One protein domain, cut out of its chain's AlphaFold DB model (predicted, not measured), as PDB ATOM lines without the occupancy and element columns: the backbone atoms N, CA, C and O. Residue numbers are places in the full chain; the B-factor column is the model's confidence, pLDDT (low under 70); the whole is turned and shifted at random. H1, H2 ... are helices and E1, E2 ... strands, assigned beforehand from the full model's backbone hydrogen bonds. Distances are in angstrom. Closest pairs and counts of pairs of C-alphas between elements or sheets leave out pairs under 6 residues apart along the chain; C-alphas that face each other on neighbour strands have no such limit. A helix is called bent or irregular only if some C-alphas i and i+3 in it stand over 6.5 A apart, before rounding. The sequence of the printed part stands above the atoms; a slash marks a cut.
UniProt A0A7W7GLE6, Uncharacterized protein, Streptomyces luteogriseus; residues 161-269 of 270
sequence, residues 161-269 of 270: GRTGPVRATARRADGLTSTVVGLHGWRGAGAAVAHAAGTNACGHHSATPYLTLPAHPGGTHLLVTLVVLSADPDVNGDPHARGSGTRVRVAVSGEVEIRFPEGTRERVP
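AT A GLANCE: This is residues 161 to 269 of the 270 residues of an uncharacterized protein of Streptomyces luteogriseus (UniProt A0A7W7GLE6). A wall of four strands, E1, E2, E3 and E6, has the bent hairpin E4 and E5 over part of one face, so that the two sheets are only partly face to face. A small sheet, E7 to E9, sits off one end of E3 with few contacts, and short H1 grazes the wall near the other end of E3. The printed part has 109 residues and is mostly strand; along it come E1 to E6, H1, then E7 to E9. The sheets, in the orders E1 - E2 - E3 - E6, E4 - E5 and E7 - E8 - E9, are antiparallel. The whole is only just compact, close to loose, with a radius of gyration of the C-alphas of 15.4 A and spans of 46 by 34 by 24 A.

HOW THE PARTS SIT: Begin with E1, residues 161 to 164, E2, residues 167 to 171, and E3, residues 177 to 184: they form a meander, each strand the antiparallel neighbour of the one before. Look for N 162 and O 169 at 2.8 A, and for N 168 and O 180 at 2.9 A. E4, residues 190 to 200, bends by 92 degrees at residue 197 and forms a hairpin with E5, residues 203 to 212, where N 194 and O 208 are 2.8 A apart. The closest C-alphas of E2 and E5, those of Ala 168 and Pro 209, are 4.9 A apart. E6, residues 224 to 230, is the antiparallel neighbour of E3, with N 179 and O 228 at 2.9 A. H1, residues 233 to 236, only grazes this sheet; it is too short for any O i to N i+4 pair, and its one O i to N i+3 pair is within hydrogen-bond range. E7, residues 247 to 250, E8, residues 256 to 259, and E9, residues 265 to 268, form a second meander, with N 249 and O 257 at 2.8 A and N 258 and O 266 at 2.8 A. Leu 183 of E3 and Val 248 of E7 have the closest C-alphas of that pair, 6.3 A apart; E3 and E8 are apart.

IN THESE COORDINATES: Find C-alpha 161 at (-5.885, -32.422, -32.094), where E1 begins. From first to last C-alpha, E3 measures 22.2 A, E4 24.4 A, E5 25.0 A and E6 19.8 A. E9 ends at C-alpha 268, at (-17.877, -55.427, -14.996).

THE WHOLE: The C-alphas farthest apart, His 204 and Val 252, are 46.2 A apart. The printed part has no cut; the link E5 to E6 is long, 11 residues. Mean pLDDT of the printed part is 72.3, with 41 residues under 70, among them 195 to 206 and 233 to 246.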
ATOM      1  N   GLY A 161      -4.611 -31.739 -32.287       68.00
ATOM      2  CA  GLY A 161      -5.885 -32.422 -32.094       68.00
ATOM      3  C   GLY A 161      -6.273 -33.224 -33.336       68.00
ATOM      4  O   GLY A 161      -6.210 -32.718 -34.454       68.00
ATOM      5  N   ARG A 162      -6.687 -34.481 -33.161       71.00
ATOM      6  CA  ARG A 162      -7.328 -35.287 -34.209       71.00
ATOM      7  C   ARG A 162      -8.694 -35.748 -33.726       71.00
ATOM      8  O   ARG A 162      -8.806 -36.319 -32.643       71.00
ATOM      9  N   THR A 163      -9.704 -35.545 -34.560       71.56
ATOM     10  CA  THR A 163     -11.099 -35.874 -34.266       71.56
ATOM     11  C   THR A 163     -11.634 -36.846 -35.317       71.56
ATOM     12  O   THR A 163     -11.352 -36.697 -36.502       71.56
ATOM     13  N   GLY A 164     -12.405 -37.841 -34.880       69.75
ATOM     14  CA  GLY A 164     -13.146 -38.792 -35.707       69.75
ATOM     15  C   GLY A 164     -14.539 -39.074 -35.120       69.75
ATOM     16  O   GLY A 164     -14.870 -38.548 -34.063       69.75
ATOM     17  N   PRO A 165     -15.366 -39.922 -35.752       64.69
ATOM     18  CA  PRO A 165     -16.796 -40.040 -35.434       64.69
ATOM     19  C   PRO A 165     -17.119 -40.454 -33.986       64.69
ATOM     20  O   PRO A 165     -18.155 -40.070 -33.469       64.69
ATOM     21  N   VAL A 166     -16.241 -41.193 -33.303       74.31
ATOM     22  CA  VAL A 166     -16.377 -41.540 -31.867       74.31
ATOM     23  C   VAL A 166     -15.024 -41.518 -31.151       74.31
ATOM     24  O   VAL A 166     -14.779 -42.273 -30.209       74.31
ATOM     25  N   ARG A 167     -14.085 -40.706 -31.646       79.94
ATOM     26  CA  ARG A 167     -12.703 -40.678 -31.158       79.94
ATOM     27  C   ARG A 167     -12.140 -39.266 -31.198       79.94
ATOM     28  O   ARG A 167     -12.206 -38.613 -32.230       79.94
ATOM     29  N   ALA A 168     -11.505 -38.845 -30.114       80.31
ATOM     30  CA  ALA A 168     -10.747 -37.601 -30.049       80.31
ATOM     31  C   ALA A 168      -9.359 -37.877 -29.467       80.31
ATOM     32  O   ALA A 168      -9.212 -38.667 -28.536       80.31
ATOM     33  N   THR A 169      -8.320 -37.274 -30.038       79.94
ATOM     34  CA  THR A 169      -6.929 -37.429 -29.594       79.94
ATOM     35  C   THR A 169      -6.241 -36.080 -29.530       79.94
ATOM     36  O   THR A 169      -6.321 -35.309 -30.479       79.94
ATOM     37  N   ALA A 170      -5.524 -35.834 -28.442       81.38
ATOM     38  CA  ALA A 170      -4.684 -34.668 -28.239       81.38
ATOM     39  C   ALA A 170      -3.249 -35.123 -27.962       81.38
ATOM     40  O   ALA A 170      -3.011 -35.878 -27.015       81.38
ATOM     41  N   ARG A 171      -2.295 -34.674 -28.783       78.81
ATOM     42  CA  ARG A 171      -0.864 -34.957 -28.600       78.81
ATOM     43  C   ARG A 171      -0.113 -33.691 -28.213       78.81
ATOM     44  O   ARG A 171      -0.268 -32.650 -28.851       78.81
ATOM     45  N   ARG A 172       0.728 -33.810 -27.189       74.19
ATOM     46  CA  ARG A 172       1.633 -32.765 -26.720       74.19
ATOM     47  C   ARG A 172       3.040 -32.968 -27.303       74.19
ATOM     48  O   ARG A 172       3.423 -34.076 -27.679       74.19
ATOM     49  N   ALA A 173       3.804 -31.881 -27.393       67.12
ATOM     50  CA  ALA A 173       5.168 -31.862 -27.927       67.12
ATOM     51  C   ALA A 173       6.200 -32.648 -27.089       67.12
ATOM     52  O   ALA A 173       7.255 -33.005 -27.607       67.12
ATOM     53  N   ASP A 174       5.905 -32.949 -25.822       67.12
ATOM     54  CA  ASP A 174       6.709 -33.838 -24.963       67.12
ATOM     55  C   ASP A 174       6.484 -35.335 -25.264       67.12
ATOM     56  O   ASP A 174       7.127 -36.189 -24.665       67.12
ATOM     57  N   GLY A 175       5.584 -35.658 -26.200       70.94
ATOM     58  CA  GLY A 175       5.227 -37.027 -26.562       70.94
ATOM     59  C   GLY A 175       3.995 -37.560 -25.833       70.94
ATOM     60  O   GLY A 175       3.422 -38.549 -26.293       70.94
ATOM     61  N   LEU A 176       3.516 -36.893 -24.777       77.44
ATOM     62  CA  LEU A 176       2.321 -37.320 -24.056       77.44
ATOM     63  C   LEU A 176       1.092 -37.205 -24.959       77.44
ATOM     64  O   LEU A 176       0.799 -36.151 -25.532       77.44
ATOM     65  N   THR A 177       0.345 -38.298 -25.076       78.81
ATOM     66  CA  THR A 177      -0.875 -38.340 -25.873       78.81
ATOM     67  C   THR A 177      -2.056 -38.794 -25.033       78.81
ATOM     68  O   THR A 177      -1.989 -39.821 -24.361       78.81
ATOM     69  N   SER A 178      -3.152 -38.041 -25.112       81.62
ATOM     70  CA  SER A 178      -4.447 -38.392 -24.537       81.62
ATOM     71  C   SER A 178      -5.420 -38.746 -25.659       81.62
ATOM     72  O   SER A 178      -5.604 -37.964 -26.594       81.62
ATOM     73  N   THR A 179      -6.045 -39.918 -25.584       81.81
ATOM     74  CA  THR A 179      -7.048 -40.386 -26.546       81.81
ATOM     75  C   THR A 179      -8.304 -40.827 -25.807       81.81
ATOM     76  O   THR A 179      -8.230 -41.599 -24.855       81.81
ATOM     77  N   VAL A 180      -9.464 -40.381 -26.283       82.19
ATOM     78  CA  VAL A 180     -10.784 -40.806 -25.806       82.19
ATOM     79  C   VAL A 180     -11.515 -41.493 -26.954       82.19
ATOM     80  O   VAL A 180     -11.594 -40.945 -28.055       82.19
ATOM     81  N   VAL A 181     -12.037 -42.697 -26.709       81.94
ATOM     82  CA  VAL A 181     -12.780 -43.509 -27.686       81.94
ATOM     83  C   VAL A 181     -14.107 -43.963 -27.083       81.94
ATOM     84  O   VAL A 181     -14.132 -44.570 -26.013       81.94
ATOM     85  N   GLY A 182     -15.211 -43.715 -27.782       82.12
ATOM     86  CA  GLY A 182     -16.522 -44.244 -27.418       82.12
ATOM     87  C   GLY A 182     -16.659 -45.693 -27.880       82.12
ATOM     88  O   GLY A 182     -16.629 -45.955 -29.079       82.12
ATOM     89  N   LEU A 183     -16.804 -46.638 -26.944       80.25
ATOM     90  CA  LEU A 183     -16.894 -48.074 -27.243       80.25
ATOM     91  C   LEU A 183     -18.342 -48.581 -27.315       80.25
ATOM     92  O   LEU A 183     -18.675 -49.362 -28.204       80.25
ATOM     93  N   HIS A 184     -19.212 -48.139 -26.402       81.25
ATOM     94  CA  HIS A 184     -20.628 -48.525 -26.379       81.25
ATOM     95  C   HIS A 184     -21.531 -47.342 -26.024       81.25
ATOM     96  O   HIS A 184     -21.157 -46.503 -25.209       81.25
ATOM     97  N   GLY A 185     -22.717 -47.281 -26.636       72.69
ATOM     98  CA  GLY A 185     -23.729 -46.253 -26.362       72.69
ATOM     99  C   GLY A 185     -23.483 -44.886 -27.018       72.69
ATOM    100  O   GLY A 185     -24.365 -44.039 -26.999       72.69
ATOM    101  N   TRP A 186     -22.342 -44.691 -27.684       76.50
ATOM    102  CA  TRP A 186     -21.951 -43.434 -28.345       76.50
ATOM    103  C   TRP A 186     -22.429 -43.308 -29.807       76.50
ATOM    104  O   TRP A 186     -21.794 -42.643 -30.625       76.50
ATOM    105  N   ARG A 187     -23.533 -43.967 -30.186       68.94
ATOM    106  CA  ARG A 187     -24.084 -43.842 -31.550       68.94
ATOM    107  C   ARG A 187     -24.643 -42.432 -31.759       68.94
ATOM    108  O   ARG A 187     -25.443 -41.974 -30.954       68.94
ATOM    109  N   GLY A 188     -24.230 -41.765 -32.840       66.19
ATOM    110  CA  GLY A 188     -24.618 -40.376 -33.124       66.19
ATOM    111  C   GLY A 188     -23.909 -39.332 -32.252       66.19
ATOM    112  O   GLY A 188     -24.284 -38.164 -32.283       66.19
ATOM    113  N   ALA A 189     -22.903 -39.739 -31.472       68.69
ATOM    114  CA  ALA A 189     -22.068 -38.826 -30.709       68.69
ATOM    115  C   ALA A 189     -21.105 -38.053 -31.619       68.69
ATOM    116  O   ALA A 189     -20.622 -38.587 -32.614       68.69
ATOM    117  N   GLY A 190     -20.789 -36.817 -31.240       73.19
ATOM    118  CA  GLY A 190     -19.673 -36.063 -31.794       73.19
ATOM    119  C   GLY A 190     -18.449 -36.213 -30.898       73.19
ATOM    120  O   GLY A 190     -18.553 -36.073 -29.679       73.19
ATOM    121  N   ALA A 191     -17.280 -36.473 -31.474       73.38
ATOM    122  CA  ALA A 191     -16.019 -36.302 -30.763       73.38
ATOM    123  C   ALA A 191     -15.434 -34.932 -31.095       73.38
ATOM    124  O   ALA A 191     -15.639 -34.424 -32.194       73.38
ATOM    125  N   ALA A 192     -14.701 -34.338 -30.164       72.25
ATOM    126  CA  ALA A 192     -13.985 -33.093 -30.393       72.25
ATOM    127  C   ALA A 192     -12.809 -32.963 -29.420       72.25
ATOM    128  O   ALA A 192     -12.683 -33.713 -28.452       72.25
ATOM    129  N   VAL A 193     -11.924 -32.007 -29.687       69.69
ATOM    130  CA  VAL A 193     -10.813 -31.655 -28.800       69.69
ATOM    131  C   VAL A 193     -10.997 -30.202 -28.389       69.69
ATOM    132  O   VAL A 193     -11.067 -29.319 -29.240       69.69
ATOM    133  N   ALA A 194     -11.122 -29.953 -27.087       73.75
ATOM    134  CA  ALA A 194     -11.212 -28.608 -26.539       73.75
ATOM    135  C   ALA A 194      -9.795 -28.082 -26.353       73.75
ATOM    136  O   ALA A 194      -9.031 -28.635 -25.560       73.75
ATOM    137  N   HIS A 195      -9.448 -27.026 -27.078       69.31
ATOM    138  CA  HIS A 195      -8.189 -26.321 -26.893       69.31
ATOM    139  C   HIS A 195      -8.406 -25.163 -25.922       69.31
ATOM    140  O   HIS A 195      -9.346 -24.387 -26.084       69.31
ATOM    141  N   ALA A 196      -7.552 -25.050 -24.911       63.12
ATOM    142  CA  ALA A 196      -7.614 -23.961 -23.949       63.12
ATOM    143  C   ALA A 196      -6.205 -23.463 -23.632       63.12
ATOM    144  O   ALA A 196      -5.290 -24.267 -23.442       63.12
ATOM    145  N   ALA A 197      -6.025 -22.147 -23.580       66.88
ATOM    146  CA  ALA A 197      -4.752 -21.522 -23.246       66.88
ATOM    147  C   ALA A 197      -4.859 -20.786 -21.905       66.88
ATOM    148  O   ALA A 197      -5.859 -20.124 -21.652       66.88
ATOM    149  N   GLY A 198      -3.860 -20.934 -21.032       59.56
ATOM    150  CA  GLY A 198      -3.804 -20.253 -19.728       59.56
ATOM    151  C   GLY A 198      -4.875 -20.676 -18.711       59.56
ATOM    152  O   GLY A 198      -5.011 -20.049 -17.668       59.56
ATOM    153  N   THR A 199      -5.645 -21.732 -18.986       59.38
ATOM    154  CA  THR A 199      -6.783 -22.151 -18.149       59.38
ATOM    155  C   THR A 199      -6.441 -23.189 -17.084       59.38
ATOM    156  O   THR A 199      -7.298 -23.532 -16.272       59.38
ATOM    157  N   ASN A 200      -5.220 -23.733 -17.077       54.75
ATOM    158  CA  ASN A 200      -4.815 -24.747 -16.106       54.75
ATOM    159  C   ASN A 200      -3.465 -24.417 -15.457       54.75
ATOM    160  O   ASN A 200      -2.618 -23.749 -16.042       54.75
ATOM    161  N   ALA A 201      -3.267 -24.930 -14.242       51.69
ATOM    162  CA  ALA A 201      -2.060 -24.707 -13.445       51.69
ATOM    163  C   ALA A 201      -0.816 -25.452 -13.970       51.69
ATOM    164  O   ALA A 201       0.273 -25.288 -13.426       51.69
ATOM    165  N   CYS A 202      -0.970 -26.296 -14.994       52.19
ATOM    166  CA  CYS A 202       0.042 -27.260 -15.428       52.19
ATOM    167  C   CYS A 202       0.688 -26.911 -16.779       52.19
ATOM    168  O   CYS A 202       1.565 -27.647 -17.234       52.19
ATOM    169  N   GLY A 203       0.257 -25.844 -17.456       60.84
ATOM    170  CA  GLY A 203       0.850 -25.407 -18.716       60.84
ATOM    171  C   GLY A 203       0.040 -24.336 -19.442       60.84
ATOM    172  O   GLY A 203      -1.171 -24.211 -19.271       60.84
ATOM    173  N   HIS A 204       0.718 -23.582 -20.312       53.03
ATOM    174  CA  HIS A 204       0.097 -22.500 -21.077       53.03
ATOM    175  C   HIS A 204      -0.908 -23.021 -22.112       53.03
ATOM    176  O   HIS A 204      -1.795 -22.272 -22.516       53.03
ATOM    177  N   HIS A 205      -0.781 -24.264 -22.586       65.00
ATOM    178  CA  HIS A 205      -1.659 -24.853 -23.601       65.00
ATOM    179  C   HIS A 205      -2.222 -26.196 -23.115       65.00
ATOM    180  O   HIS A 205      -1.501 -27.059 -22.611       65.00
ATOM    181  N   SER A 206      -3.529 -26.374 -23.284       65.38
ATOM    182  CA  SER A 206      -4.278 -27.593 -22.996       65.38
ATOM    183  C   SER A 206      -5.031 -28.039 -24.234       65.38
ATOM    184  O   SER A 206      -5.570 -27.214 -24.971       65.38
ATOM    185  N   ALA A 207      -5.102 -29.347 -24.435       73.62
ATOM    186  CA  ALA A 207      -5.987 -29.954 -25.409       73.62
ATOM    187  C   ALA A 207      -6.658 -31.153 -24.739       73.62
ATOM    188  O   ALA A 207      -5.995 -32.132 -24.391       73.62
ATOM    189  N   THR A 208      -7.963 -31.051 -24.512       77.62
ATOM    190  CA  THR A 208      -8.754 -32.070 -23.822       77.62
ATOM    191  C   THR A 208      -9.660 -32.765 -24.832       77.62
ATOM    192  O   THR A 208     -10.586 -32.133 -25.341       77.62
ATOM    193  N   PRO A 209      -9.417 -34.044 -25.166       79.44
ATOM    194  CA  PRO A 209     -10.340 -34.812 -25.992       79.44
ATOM    195  C   PRO A 209     -11.637 -35.082 -25.219       79.44
ATOM    196  O   PRO A 209     -11.601 -35.464 -24.051       79.44
ATOM    197  N   TYR A 210     -12.785 -34.903 -25.869       77.88
ATOM    198  CA  TYR A 210     -14.092 -35.151 -25.271       77.88
ATOM    199  C   TYR A 210     -15.079 -35.741 -26.285       77.88
ATOM    200  O   TYR A 210     -14.912 -35.625 -27.502       77.88
ATOM    201  N   LEU A 211     -16.107 -36.409 -25.761       82.31
ATOM    202  CA  LEU A 211     -17.233 -36.941 -26.528       82.31
ATOM    203  C   LEU A 211     -18.507 -36.230 -26.079       82.31
ATOM    204  O   LEU A 211     -18.713 -36.006 -24.886       82.31
ATOM    205  N   THR A 212     -19.367 -35.899 -27.032       78.06
ATOM    206  CA  THR A 212     -20.661 -35.256 -26.800       78.06
ATOM    207  C   THR A 212     -21.764 -36.079 -27.424       78.06
ATOM    208  O   THR A 212     -21.645 -36.545 -28.554       78.06
ATOM    209  N   LEU A 213     -22.851 -36.243 -26.684       79.88
ATOM    210  CA  LEU A 213     -24.105 -36.741 -27.227       79.88
ATOM    211  C   LEU A 213     -25.024 -35.534 -27.439       79.88
ATOM    212  O   LEU A 213     -25.160 -34.732 -26.515       79.88
ATOM    213  N   PRO A 214     -25.647 -35.385 -28.621       73.62
ATOM    214  CA  PRO A 214     -26.496 -34.230 -28.915       73.62
ATOM    215  C   PRO A 214     -27.735 -34.158 -28.009       73.62
ATOM    216  O   PRO A 214     -28.231 -33.069 -27.736       73.62
ATOM    217  N   ALA A 215     -28.217 -35.300 -27.509       72.44
ATOM    218  CA  ALA A 215     -29.281 -35.380 -26.515       72.44
ATOM    219  C   ALA A 215     -29.148 -36.666 -25.684       72.44
ATOM    220  O   ALA A 215     -28.708 -37.698 -26.198       72.44
ATOM    221  N   HIS A 216     -29.555 -36.621 -24.410       72.25
ATOM    222  CA  HIS A 216     -29.725 -37.840 -23.611       72.25
ATOM    223  C   HIS A 216     -30.980 -38.577 -24.101       72.25
ATOM    224  O   HIS A 216     -32.046 -37.961 -24.085       72.25
ATOM    225  N   PRO A 217     -30.924 -39.862 -24.497       66.56
ATOM    226  CA  PRO A 217     -32.057 -40.509 -25.173       66.56
ATOM    227  C   PRO A 217     -33.250 -40.859 -24.259       66.56
ATOM    228  O   PRO A 217     -34.193 -41.513 -24.694       66.56
ATOM    229  N   GLY A 218     -33.251 -40.388 -23.008       67.88
ATOM    230  CA  GLY A 218     -34.266 -40.715 -22.010       67.88
ATOM    231  C   GLY A 218     -34.047 -42.106 -21.404       67.88
ATOM    232  O   GLY A 218     -33.504 -43.009 -22.028       67.88
ATOM    233  N   GLY A 219     -34.433 -42.283 -20.139       78.06
ATOM    234  CA  GLY A 219     -34.231 -43.549 -19.426       78.06
ATOM    235  C   GLY A 219     -32.767 -43.850 -19.071       78.06
ATOM    236  O   GLY A 219     -31.926 -42.950 -18.972       78.06
ATOM    237  N   THR A 220     -32.482 -45.132 -18.827       73.56
ATOM    238  CA  THR A 220     -31.171 -45.627 -18.382       73.56
ATOM    239  C   THR A 220     -30.293 -45.975 -19.579       73.56
ATOM    240  O   THR A 220     -30.573 -46.936 -20.291       73.56
ATOM    241  N   HIS A 221     -29.196 -45.238 -19.759       75.12
ATOM    242  CA  HIS A 221     -28.199 -45.494 -20.799       75.12
ATOM    243  C   HIS A 221     -26.864 -45.916 -20.197       75.12
ATOM    244  O   HIS A 221     -26.353 -45.272 -19.285       75.12
ATOM    245  N   LEU A 222     -26.288 -46.985 -20.745       77.81
ATOM    246  CA  LEU A 222     -24.928 -47.411 -20.446       77.81
ATOM    247  C   LEU A 222     -23.984 -46.841 -21.510       77.81
ATOM    248  O   LEU A 222     -24.126 -47.135 -22.697       77.81
ATOM    249  N   LEU A 223     -23.012 -46.046 -21.069       81.38
ATOM    250  CA  LEU A 223     -21.949 -45.501 -21.909       81.38
ATOM    251  C   LEU A 223     -20.631 -46.142 -21.496       81.38
ATOM    252  O   LEU A 223     -20.273 -46.116 -20.321       81.38
ATOM    253  N   VAL A 224     -19.905 -46.705 -22.460       80.06
ATOM    254  CA  VAL A 224     -18.574 -47.274 -22.213       80.06
ATOM    255  C   VAL A 224     -17.557 -46.491 -23.021       80.06
ATOM    256  O   VAL A 224     -17.677 -46.382 -24.245       80.06
ATOM    257  N   THR A 225     -16.568 -45.939 -22.325       84.19
ATOM    258  CA  THR A 225     -15.553 -45.037 -22.875       84.19
ATOM    259  C   THR A 225     -14.172 -45.555 -22.515       84.19
ATOM    260  O   THR A 225     -13.913 -45.887 -21.363       84.19
ATOM    261  N   LEU A 226     -13.280 -45.595 -23.498       80.75
ATOM    262  CA  LEU A 226     -11.872 -45.903 -23.301       80.75
ATOM    263  C   LEU A 226     -11.070 -44.605 -23.271       80.75
ATOM    264  O   LEU A 226     -11.128 -43.821 -24.219       80.75
ATOM    265  N   VAL A 227     -10.306 -44.409 -22.198       82.88
ATOM    266  CA  VAL A 227      -9.362 -43.298 -22.052       82.88
ATOM    267  C   VAL A 227      -7.955 -43.879 -22.045       82.88
ATOM    268  O   VAL A 227      -7.634 -44.718 -21.210       82.88
ATOM    269  N   VAL A 228      -7.126 -43.445 -22.988       79.44
ATOM    270  CA  VAL A 228      -5.728 -43.870 -23.109       79.44
ATOM    271  C   VAL A 228      -4.837 -42.659 -22.882       79.44
ATOM    272  O   VAL A 228      -4.987 -41.644 -23.564       79.44
ATOM    273  N   LEU A 229      -3.907 -42.778 -21.938       82.31
ATOM    274  CA  LEU A 229      -2.862 -41.795 -21.679       82.31
ATOM    275  C   LEU A 229      -1.510 -42.495 -21.801       82.31
ATOM    276  O   LEU A 229      -1.232 -43.414 -21.038       82.31
ATOM    277  N   SER A 230      -0.690 -42.090 -22.770       78.06
ATOM    278  CA  SER A 230       0.628 -42.697 -22.973       78.06
ATOM    279  C   SER A 230       1.650 -41.700 -23.513       78.06
ATOM    280  O   SER A 230       1.342 -40.881 -24.384       78.06
ATOM    281  N   ALA A 231       2.876 -41.783 -23.001       77.62
ATOM    282  CA  ALA A 231       4.057 -41.107 -23.543       77.62
ATOM    283  C   ALA A 231       4.936 -42.052 -24.390       77.62
ATOM    284  O   ALA A 231       5.910 -41.601 -24.985       77.62
ATOM    285  N   ASP A 232       4.579 -43.338 -24.463       73.94
ATOM    286  CA  ASP A 232       5.344 -44.378 -25.150       73.94
ATOM    287  C   ASP A 232       5.256 -44.211 -26.682       73.94
ATOM    288  O   ASP A 232       4.152 -44.273 -27.230       73.94
ATOM    289  N   PRO A 233       6.379 -43.989 -27.393       67.75
ATOM    290  CA  PRO A 233       6.387 -43.800 -28.842       67.75
ATOM    291  C   PRO A 233       5.798 -44.988 -29.614       67.75
ATOM    292  O   PRO A 233       5.158 -44.750 -30.639       67.75
ATOM    293  N   ASP A 234       5.922 -46.218 -29.112       66.19
ATOM    294  CA  ASP A 234       5.422 -47.426 -29.778       66.19
ATOM    295  C   ASP A 234       3.895 -47.504 -29.688       66.19
ATOM    296  O   ASP A 234       3.200 -47.761 -30.674       66.19
ATOM    297  N   VAL A 235       3.340 -47.141 -28.528       65.56
ATOM    298  CA  VAL A 235       1.890 -46.947 -28.344       65.56
ATOM    299  C   VAL A 235       1.395 -45.717 -29.115       65.56
ATOM    300  O   VAL A 235       0.206 -45.601 -29.428       65.56
ATOM    301  N   ASN A 236       2.288 -44.769 -29.413       63.12
ATOM    302  CA  ASN A 236       1.955 -43.478 -30.000       63.12
ATOM    303  C   ASN A 236       2.127 -43.383 -31.522       63.12
ATOM    304  O   ASN A 236       1.631 -42.417 -32.111       63.12
ATOM    305  N   GLY A 237       2.770 -44.371 -32.150       59.16
ATOM    306  CA  GLY A 237       3.082 -44.394 -33.580       59.16
ATOM    307  C   GLY A 237       1.867 -44.581 -34.492       59.16
ATOM    308  O   GLY A 237       1.808 -43.949 -35.545       59.16
ATOM    309  N   ASP A 238       0.865 -45.367 -34.071       61.28
ATOM    310  CA  ASP A 238      -0.365 -45.587 -34.843       61.28
ATOM    311  C   ASP A 238      -1.632 -45.121 -34.085       61.28
ATOM    312  O   ASP A 238      -2.166 -45.814 -33.206       61.28
ATOM    313  N   PRO A 239      -2.180 -43.945 -34.447       57.12
ATOM    314  CA  PRO A 239      -3.428 -43.428 -33.898       57.12
ATOM    315  C   PRO A 239      -4.641 -44.331 -34.144       57.12
ATOM    316  O   PRO A 239      -5.620 -44.211 -33.404       57.12
ATOM    317  N   HIS A 240      -4.616 -45.188 -35.173       56.69
ATOM    318  CA  HIS A 240      -5.686 -46.135 -35.476       56.69
ATOM    319  C   HIS A 240      -5.582 -47.388 -34.607       56.69
ATOM    320  O   HIS A 240      -6.605 -47.766 -34.033       56.69
ATOM    321  N   ALA A 241      -4.382 -47.949 -34.410       58.47
ATOM    322  CA  ALA A 241      -4.141 -49.093 -33.519       58.47
ATOM    323  C   ALA A 241      -4.560 -48.838 -32.064       58.47
ATOM    324  O   ALA A 241      -5.030 -49.755 -31.383       58.47
ATOM    325  N   ARG A 242      -4.475 -47.587 -31.581       62.78
ATOM    326  CA  ARG A 242      -4.940 -47.239 -30.229       62.78
ATOM    327  C   ARG A 242      -6.423 -47.557 -30.051       62.78
ATOM    328  O   ARG A 242      -7.299 -46.906 -30.621       62.78
ATOM    329  N   GLY A 243      -6.702 -48.578 -29.248       59.78
ATOM    330  CA  GLY A 243      -8.053 -49.054 -28.970       59.78
ATOM    331  C   GLY A 243      -8.738 -49.797 -30.125       59.78
ATOM    332  O   GLY A 243      -9.899 -50.149 -29.958       59.78
ATOM    333  N   SER A 244      -8.081 -50.071 -31.267       60.56
ATOM    334  CA  SER A 244      -8.693 -50.879 -32.350       60.56
ATOM    335  C   SER A 244      -8.897 -52.347 -31.957       60.56
ATOM    336  O   SER A 244      -9.776 -53.022 -32.495       60.56
ATOM    337  N   GLY A 245      -8.122 -52.831 -30.983       60.62
ATOM    338  CA  GLY A 245      -8.276 -54.160 -30.393       60.62
ATOM    339  C   GLY A 245      -9.242 -54.217 -29.207       60.62
ATOM    340  O   GLY A 245      -9.700 -55.309 -28.870       60.62
ATOM    341  N   THR A 246      -9.587 -53.076 -28.596       68.62
ATOM    342  CA  THR A 246     -10.476 -53.053 -27.429       68.62
ATOM    343  C   THR A 246     -11.928 -53.153 -27.880       68.62
ATOM    344  O   THR A 246     -12.463 -52.235 -28.501       68.62
ATOM    345  N   ARG A 247     -12.587 -54.271 -27.576       72.44
ATOM    346  CA  ARG A 247     -13.990 -54.516 -27.929       72.44
ATOM    347  C   ARG A 247     -14.830 -54.637 -26.675       72.44
ATOM    348  O   ARG A 247     -14.432 -55.303 -25.730       72.44
ATOM    349  N   VAL A 248     -16.016 -54.045 -26.701       78.06
ATOM    350  CA  VAL A 248     -16.979 -54.134 -25.601       78.06
ATOM    351  C   VAL A 248     -18.209 -54.877 -26.082       78.06
ATOM    352  O   VAL A 248     -18.757 -54.576 -27.145       78.06
ATOM    353  N   ARG A 249     -18.645 -55.849 -25.288       77.06
ATOM    354  CA  ARG A 249     -19.933 -56.519 -25.428       77.06
ATOM    355  C   ARG A 249     -20.739 -56.278 -24.167       77.06
ATOM    356  O   ARG A 249     -20.234 -56.425 -23.065       77.06
ATOM    357  N   VAL A 250     -21.994 -55.900 -24.351       76.88
ATOM    358  CA  VAL A 250     -22.936 -55.703 -23.251       76.88
ATOM    359  C   VAL A 250     -23.955 -56.828 -23.333       76.88
ATOM    360  O   VAL A 250     -24.594 -57.005 -24.373       76.88
ATOM    361  N   ALA A 251     -24.058 -57.622 -22.272       74.88
ATOM    362  CA  ALA A 251     -25.039 -58.691 -22.160       74.88
ATOM    363  C   ALA A 251     -26.441 -58.118 -21.898       74.88
ATOM    364  O   ALA A 251     -26.592 -57.018 -21.369       74.88
ATOM    365  N   VAL A 252     -27.486 -58.890 -22.211       67.38
ATOM    366  CA  VAL A 252     -28.891 -58.497 -21.965       67.38
ATOM    367  C   VAL A 252     -29.171 -58.291 -20.464       67.38
ATOM    368  O   VAL A 252     -30.021 -57.487 -20.095       67.38
ATOM    369  N   SER A 253     -28.399 -58.953 -19.593       70.12
ATOM    370  CA  SER A 253     -28.390 -58.758 -18.133       70.12
ATOM    371  C   SER A 253     -27.825 -57.396 -17.688       70.12
ATOM    372  O   SER A 253     -28.014 -56.997 -16.540       70.12
ATOM    373  N   GLY A 254     -27.158 -56.659 -18.581       66.00
ATOM    374  CA  GLY A 254     -26.459 -55.408 -18.287       66.00
ATOM    375  C   GLY A 254     -25.005 -55.581 -17.841       66.00
ATOM    376  O   GLY A 254     -24.368 -54.590 -17.499       66.00
ATOM    377  N   GLU A 255     -24.479 -56.806 -17.858       77.50
ATOM    378  CA  GLU A 255     -23.059 -57.086 -17.632       77.50
ATOM    379  C   GLU A 255     -22.216 -56.593 -18.817       77.50
ATOM    380  O   GLU A 255     -22.599 -56.762 -19.981       77.50
ATOM    381  N   VAL A 256     -21.062 -55.992 -18.527       82.62
ATOM    382  CA  VAL A 256     -20.150 -55.459 -19.545       82.62
ATOM    383  C   VAL A 256     -18.910 -56.337 -19.628       82.62
ATOM    384  O   VAL A 256     -18.131 -56.406 -18.685       82.62
ATOM    385  N   GLU A 257     -18.708 -56.986 -20.772       80.94
ATOM    386  CA  GLU A 257     -17.481 -57.716 -21.097       80.94
ATOM    387  C   GLU A 257     -16.587 -56.822 -21.966       80.94
ATOM    388  O   GLU A 257     -16.933 -56.461 -23.097       80.94
ATOM    389  N   ILE A 258     -15.424 -56.460 -21.435       83.00
ATOM    390  CA  ILE A 258     -14.392 -55.682 -22.114       83.00
ATOM    391  C   ILE A 258     -13.292 -56.649 -22.532       83.00
ATOM    392  O   ILE A 258     -12.736 -57.363 -21.705       83.00
ATOM    393  N   ARG A 259     -12.959 -56.686 -23.820       80.56
ATOM    394  CA  ARG A 259     -11.837 -57.455 -24.358       80.56
ATOM    395  C   ARG A 259     -10.755 -56.496 -24.814       80.56
ATOM    396  O   ARG A 259     -11.009 -55.699 -25.711       80.56
ATOM    397  N   PHE A 260      -9.569 -56.600 -24.236       78.81
ATOM    398  CA  PHE A 260      -8.407 -55.788 -24.586       78.81
ATOM    399  C   PHE A 260      -7.646 -56.365 -25.796       78.81
ATOM    400  O   PHE A 260      -7.842 -57.536 -26.143       78.81
ATOM    401  N   PRO A 261      -6.775 -55.569 -26.453       69.56
ATOM    402  CA  PRO A 261      -6.018 -55.997 -27.634       69.56
ATOM    403  C   PRO A 261      -5.140 -57.232 -27.385       69.56
ATOM    404  O   PRO A 261      -5.016 -58.088 -28.252       69.56
ATOM    405  N   GLU A 262      -4.604 -57.348 -26.173       72.50
ATOM    406  CA  GLU A 262      -3.805 -58.473 -25.664       72.50
ATOM    407  C   GLU A 262      -4.611 -59.766 -25.429       72.50
ATOM    408  O   GLU A 262      -4.051 -60.815 -25.133       72.50
ATOM    409  N   GLY A 263      -5.939 -59.717 -25.577       70.25
ATOM    410  CA  GLY A 263      -6.829 -60.860 -25.375       70.25
ATOM    411  C   GLY A 263      -7.414 -60.971 -23.967       70.25
ATOM    412  O   GLY A 263      -8.373 -61.730 -23.797       70.25
ATOM    413  N   THR A 264      -6.917 -60.185 -23.006       78.50
ATOM    414  CA  THR A 264      -7.469 -60.060 -21.649       78.50
ATOM    415  C   THR A 264      -8.946 -59.692 -21.702       78.50
ATOM    416  O   THR A 264      -9.365 -58.849 -22.504       78.50
ATOM    417  N   ARG A 265      -9.745 -60.341 -20.853       80.44
ATOM    418  CA  ARG A 265     -11.178 -60.078 -20.724       80.44
ATOM    419  C   ARG A 265     -11.494 -59.642 -19.309       80.44
ATOM    420  O   ARG A 265     -11.174 -60.353 -18.364       80.44
ATOM    421  N   GLU A 266     -12.170 -58.515 -19.189       80.31
ATOM    422  CA  GLU A 266     -12.647 -57.976 -17.927       80.31
ATOM    423  C   GLU A 266     -14.172 -57.951 -17.943       80.31
ATOM    424  O   GLU A 266     -14.790 -57.546 -18.931       80.31
ATOM    425  N   ARG A 267     -14.782 -58.430 -16.860       81.31
ATOM    426  CA  ARG A 267     -16.231 -58.409 -16.674       81.31
ATOM    427  C   ARG A 267     -16.573 -57.420 -15.581       81.31
ATOM    428  O   ARG A 267     -16.135 -57.584 -14.446       81.31
ATOM    429  N   VAL A 268     -17.372 -56.422 -15.935       76.50
ATOM    430  CA  VAL A 268     -17.877 -55.427 -14.996       76.50
ATOM    431  C   VAL A 268     -19.335 -55.775 -14.685       76.50
ATOM    432  O   VAL A 268     -20.184 -55.680 -15.583       76.50
ATOM    433  N   PRO A 269     -19.637 -56.227 -13.452       69.56
ATOM    434  CA  PRO A 269     -21.009 -56.439 -13.018       69.56
ATOM    435  C   PRO A 269     -21.734 -55.092 -12.891       69.56
ATOM    436  O   PRO A 269     -21.110 -54.058 -12.651       69.56
TER     437      PRO A 269